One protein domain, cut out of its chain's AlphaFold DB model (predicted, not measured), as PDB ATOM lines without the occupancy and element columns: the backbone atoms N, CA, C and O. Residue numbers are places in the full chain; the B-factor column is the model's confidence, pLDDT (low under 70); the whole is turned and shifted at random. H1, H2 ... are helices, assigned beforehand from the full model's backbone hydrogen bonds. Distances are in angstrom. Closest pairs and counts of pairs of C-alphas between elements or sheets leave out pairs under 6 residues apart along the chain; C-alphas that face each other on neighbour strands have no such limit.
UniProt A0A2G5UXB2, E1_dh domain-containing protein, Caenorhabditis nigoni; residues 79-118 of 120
ATOM      1  N   GLU A  79     -11.081  23.513   1.357       93.19
ATOM      2  CA  GLU A  79     -10.024  22.505   1.277       93.19
ATOM      3  C   GLU A  79      -8.819  22.828   2.177       93.19
ATOM      4  O   GLU A  79      -8.131  21.907   2.616       93.19
ATOM      5  N   ALA A  80      -8.586  24.107   2.498       95.06
ATOM      6  CA  ALA A  80      -7.538  24.546   3.423       95.06
ATOM      7  C   ALA A  80      -7.750  24.046   4.858       95.06
ATOM      8  O   ALA A  80      -6.792  23.909   5.612       95.06
ATOM      9  N   LEU A  81      -8.991  23.743   5.253       94.19
ATOM     10  CA  LEU A  81      -9.284  23.181   6.575       94.19
ATOM     11  C   LEU A  81      -8.581  21.832   6.789       94.19
ATOM     12  O   LEU A  81      -8.308  21.425   7.916       94.19
ATOM     13  N   PHE A  82      -8.315  21.133   5.688       94.06
ATOM     14  CA  PHE A  82      -7.857  19.754   5.669       94.06
ATOM     15  C   PHE A  82      -6.365  19.622   5.374       94.06
ATOM     16  O   PHE A  82      -5.848  18.504   5.355       94.06
ATOM     17  N   THR A  83      -5.662  20.728   5.138       95.38
ATOM     18  CA  THR A  83      -4.216  20.740   4.906       95.38
ATOM     19  C   THR A  83      -3.429  20.758   6.217       95.38
ATOM     20  O   THR A  83      -3.942  21.139   7.262       95.38
ATOM     21  N   ASP A  84      -2.160  20.345   6.167       96.12
ATOM     22  CA  ASP A  84      -1.178  20.472   7.260       96.12
ATOM     23  C   ASP A  84      -1.523  19.720   8.564       96.12
ATOM     24  O   ASP A  84      -0.963  20.005   9.618       96.12
ATOM     25  N   ILE A  85      -2.391  18.703   8.494       96.19
ATOM     26  CA  ILE A  85      -2.756  17.863   9.652       96.19
ATOM     27  C   ILE A  85      -1.587  16.975  10.101       96.19
ATOM     28  O   ILE A  85      -1.298  16.864  11.291       96.19
ATOM     29  N   TYR A  86      -0.911  16.330   9.148       95.00
ATOM     30  CA  TYR A  86       0.234  15.460   9.406       95.00
ATOM     31  C   TYR A  86       1.358  15.736   8.413       95.00
ATOM     32  O   TYR A  86       1.129  16.117   7.264       95.00
ATOM     33  N   HIS A  87       2.589  15.485   8.851       94.94
ATOM     34  CA  HIS A  87       3.784  15.607   8.029       94.94
ATOM     35  C   HIS A  87       4.286  14.226   7.579       94.94
ATOM     36  O   HIS A  87       4.243  13.269   8.348       94.94
ATOM     37  N   ASN A  88       4.792  14.124   6.343       92.88
ATOM     38  CA  ASN A  88       5.348  12.899   5.738       92.88
ATOM     39  C   ASN A  88       4.414  11.682   5.691       92.88
ATOM     40  O   ASN A  88       4.868  10.540   5.660       92.88
ATOM     41  N   THR A  89       3.110  11.920   5.612       92.44
ATOM     42  CA  THR A  89       2.118  10.868   5.397       92.44
ATOM     43  C   THR A  89       1.539  10.922   3.973       92.44
ATOM     44  O   THR A  89       1.659  11.933   3.254       92.44
ATOM     45  N   PRO A  90       0.924   9.819   3.511       93.31
ATOM     46  CA  PRO A  90      -0.016   9.854   2.394       93.31
ATOM     47  C   PRO A  90      -1.205  10.784   2.686       93.31
ATOM     48  O   PRO A  90      -1.391  11.217   3.823       93.31
ATOM     49  N   ALA A  91      -2.022  11.080   1.674       95.06
ATOM     50  CA  ALA A  91      -3.288  11.781   1.894       95.06
ATOM     51  C   ALA A  91      -4.172  10.969   2.855       95.06
ATOM     52  O   ALA A  91      -4.283   9.751   2.709       95.06
ATOM     53  N   GLN A  92      -4.744  11.638   3.854       95.00
ATOM     54  CA  GLN A  92      -5.603  11.012   4.856       95.00
ATOM     55  C   GLN A  92      -7.078  11.142   4.480       95.00
ATOM     56  O   GLN A  92      -7.478  12.108   3.831       95.00
ATOM     57  N   GLU A  93      -7.885  10.190   4.934       95.31
ATOM     58  CA  GLU A  93      -9.338  10.340   4.997       95.31
ATOM     59  C   GLU A  93      -9.698  11.163   6.240       95.31
ATOM     60  O   GLU A  93      -9.257  10.861   7.351       95.31
ATOM     61  N   ILE A  94     -10.464  12.233   6.055       94.69
ATOM     62  CA  ILE A  94     -10.873  13.159   7.105       94.69
ATOM     63  C   ILE A  94     -12.387  13.143   7.189       94.69
ATOM     64  O   ILE A  94     -13.089  13.476   6.236       94.69
ATOM     65  N   ARG A  95     -12.877  12.774   8.369       94.81
ATOM     66  CA  ARG A  95     -14.300  12.774   8.682       94.81
ATOM     67  C   ARG A  95     -14.817  14.210   8.811       94.81
ATOM     68  O   ARG A  95     -14.289  14.974   9.619       94.81
ATOM     69  N   GLY A  96     -15.860  14.539   8.050       91.19
ATOM     70  CA  GLY A  96     -16.601  15.796   8.171       91.19
ATOM     71  C   GLY A  96     -17.554  15.822   9.373       91.19
ATOM     72  O   GLY A  96     -17.515  14.942  10.239       91.19
ATOM     73  N   ALA A  97     -18.433  16.826   9.447       91.12
ATOM     74  CA  ALA A  97     -19.431  16.889  10.520       91.12
ATOM     75  C   ALA A  97     -20.490  15.785  10.355       91.12
ATOM     76  O   ALA A  97     -20.983  15.232  11.343       91.12
ATOM     77  N   THR A  98     -20.783  15.413   9.107       93.44
ATOM     78  CA  THR A  98     -21.603  14.254   8.739       93.44
ATOM     79  C   THR A  98     -20.774  13.189   8.010       93.44
ATOM     80  O   THR A  98     -19.642  13.434   7.595       93.44
ATOM     81  N   ILE A  99     -21.309  11.966   7.887       89.25
ATOM     82  CA  ILE A  99     -20.619  10.876   7.166       89.25
ATOM     83  C   ILE A  99     -20.418  11.254   5.695       89.25
ATOM     84  O   ILE A  99     -19.332  11.034   5.164       89.25
ATOM     85  N   ASP A 100     -21.424  11.882   5.083       91.62
ATOM     86  CA  ASP A 100     -21.417  12.283   3.672       91.62
ATOM     87  C   ASP A 100     -20.414  13.411   3.366       91.62
ATOM     88  O   ASP A 100     -20.070  13.647   2.211       91.62
ATOM     89  N   GLU A 101     -19.906  14.086   4.398       89.75
ATOM     90  CA  GLU A 101     -18.856  15.107   4.305       89.75
ATOM     91  C   GLU A 101     -17.442  14.537   4.505       89.75
ATOM     92  O   GLU A 101     -16.475  15.291   4.613       89.75
ATOM     93  N   THR A 102     -17.295  13.215   4.599       93.12
ATOM     94  CA  THR A 102     -15.977  12.579   4.701       93.12
ATOM     95  C   THR A 102     -15.255  12.676   3.366       93.12
ATOM     96  O   THR A 102     -15.779  12.271   2.329       93.12
ATOM     97  N   ILE A 103     -14.031  13.200   3.393       92.56
ATOM     98  CA  ILE A 103     -13.217  13.395   2.194       92.56
ATOM     99  C   ILE A 103     -11.834  12.775   2.359       92.56
ATOM    100  O   ILE A 103     -11.307  12.674   3.462       92.56
ATOM    101  N   VAL A 104     -11.191  12.430   1.246       94.62
ATOM    102  CA  VAL A 104      -9.737  12.223   1.221       94.62
ATOM    103  C   VAL A 104      -9.080  13.567   0.926       94.62
ATOM    104  O   VAL A 104      -9.519  14.263   0.013       94.62
ATOM    105  N   GLN A 105      -8.042  13.934   1.684       94.69
ATOM    106  CA  GLN A 105      -7.321  15.204   1.535       94.69
ATOM    107  C   GLN A 105      -7.007  15.518   0.061       94.69
ATOM    108  O   GLN A 105      -6.161  14.837  -0.529       94.69
ATOM    109  N   PRO A 106      -7.609  16.568  -0.529       92.75
ATOM    110  CA  PRO A 106      -7.301  16.970  -1.899       92.75
ATOM    111  C   PRO A 106      -5.901  17.588  -1.992       92.75
ATOM    112  O   PRO A 106      -5.176  17.379  -2.965       92.75
ATOM    113  N   TYR A 107      -5.486  18.290  -0.937       95.06
ATOM    114  CA  TYR A 107      -4.150  18.846  -0.773       95.06
ATOM    115  C   TYR A 107      -3.613  18.447   0.599       95.06
ATOM    116  O   TYR A 107      -4.315  18.529   1.602       95.06
ATOM    117  N   LYS A 108      -2.347  18.020   0.652       95.00
ATOM    118  CA  LYS A 108      -1.697  17.658   1.924       95.00
ATOM    119  C   LYS A 108      -1.207  18.873   2.706       95.00
ATOM    120  O   LYS A 108      -1.171  18.827   3.928       95.00
ATOM    121  N   THR A 109      -0.811  19.935   2.008       95.31
ATOM    122  CA  THR A 109      -0.235  21.143   2.609       95.31
ATOM    123  C   THR A 109      -0.896  22.390   2.049       95.31
ATOM    124  O   THR A 109      -1.286  22.406   0.874       95.31
ATOM    125  N   SER A 110      -0.964  23.450   2.856       95.38
ATOM    126  CA  SER A 110      -1.471  24.750   2.406       95.38
ATOM    127  C   SER A 110      -0.659  25.262   1.218       95.38
ATOM    128  O   SER A 110      -1.220  25.818   0.287       95.38
ATOM    129  N   ALA A 111       0.649  24.990   1.177       95.12
ATOM    130  CA  ALA A 111       1.505  25.369   0.054       95.12
ATOM    131  C   ALA A 111       1.069  24.731  -1.281       95.12
ATOM    132  O   ALA A 111       1.048  25.402  -2.312       95.12
ATOM    133  N   HIS A 112       0.696  23.445  -1.280       94.88
ATOM    134  CA  HIS A 112       0.185  22.791  -2.488       94.88
ATOM    135  C   HIS A 112      -1.165  23.371  -2.920       94.88
ATOM    136  O   HIS A 112      -1.367  23.585  -4.114       94.88
ATOM    137  N   LEU A 113      -2.051  23.658  -1.962       95.62
ATOM    138  CA  LEU A 113      -3.329  24.312  -2.231       95.62
ATOM    139  C   LEU A 113      -3.129  25.713  -2.825       95.62
ATOM    140  O   LEU A 113      -3.665  26.003  -3.890       95.62
ATOM    141  N   LEU A 114      -2.321  26.559  -2.180       95.44
ATOM    142  CA  LEU A 114      -2.026  27.922  -2.630       95.44
ATOM    143  C   LEU A 114      -1.454  27.925  -4.048       95.44
ATOM    144  O   LEU A 114      -1.888  28.716  -4.884       95.44
ATOM    145  N   LYS A 115      -0.553  26.986  -4.361       96.06
ATOM    146  CA  LYS A 115      -0.020  26.823  -5.718       96.06
ATOM    147  C   LYS A 115      -1.106  26.443  -6.725       96.06
ATOM    148  O   LYS A 115      -1.112  26.973  -7.831       96.06
ATOM    149  N   ALA A 116      -2.018  25.543  -6.357       94.81
ATOM    150  CA  ALA A 116      -3.104  25.108  -7.233       94.81
ATOM    151  C   ALA A 116      -4.107  26.232  -7.546       94.81
ATOM    152  O   ALA A 116      -4.642  26.270  -8.651       94.81
ATOM    153  N   ILE A 117      -4.319  27.165  -6.614       93.44
ATOM    154  CA  ILE A 117      -5.224  28.315  -6.789       93.44
ATOM    155  C   ILE A 117      -4.512  29.599  -7.246       93.44
ATOM    156  O   ILE A 117      -5.123  30.664  -7.255       93.44
ATOM    157  N   GLY A 118      -3.229  29.519  -7.622       91.06
ATOM    158  CA  GLY A 118      -2.467  30.660  -8.143       91.06
ATOM    159  C   GLY A 118      -2.139  31.744  -7.108       91.06
ATOM    160  O   GLY A 118      -2.003  32.906  -7.478       91.06
TER     161      GLY A 118
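Overview. This is residues 79 to 118 of the 120 residues of the protein "E1_dh domain-containing protein" of Caenorhabditis nigoni (UniProt A0A2G5UXB2). There is little regular structure here: H2, a short helix, lies toward one end of a flat shape, and a long looping stretch, residues 83 to 109, runs to the other end, turns near Ile 99 and folds back to it. The even shorter H1 comes before this loop, whose two limbs pair briefly as antiparallel strands do, residues 93 to 94 with 103 to 104. The printed part has 40 residues, with two named helices, H1 then H2, and no named strand; the class is all helix, though under half of the residues are in named elements. It is only just compact, close to loose, with a radius of gyration of the C-alphas of 10.4 A and spans of 30 by 22 by 11 A.

Along the chain. H2, residues 110 to 116, is 9.8 A long and ends at C-alpha 116 (-3.104, 25.108, -7.233). H1, residues 79 to 82, begins at C-alpha 79 (-10.024, 22.505, 1.277).

Arrangement. H2 and H1 only just touch, with 3 pairs of C-alphas within 8 A; the closest C-alphas, of Ser 110 and Ala 80, are 6.2 A apart. In H2 every O i to N i+4 pair is within hydrogen-bond range; H1 is too short for one.

Size, cuts and confidence. The C-alphas farthest apart, of Ile 99 and Gly 118, are 30.9 A apart. The printed part has no cut, the link from H1 to H2 is long, and no printed residue is under 70 in pLDDT.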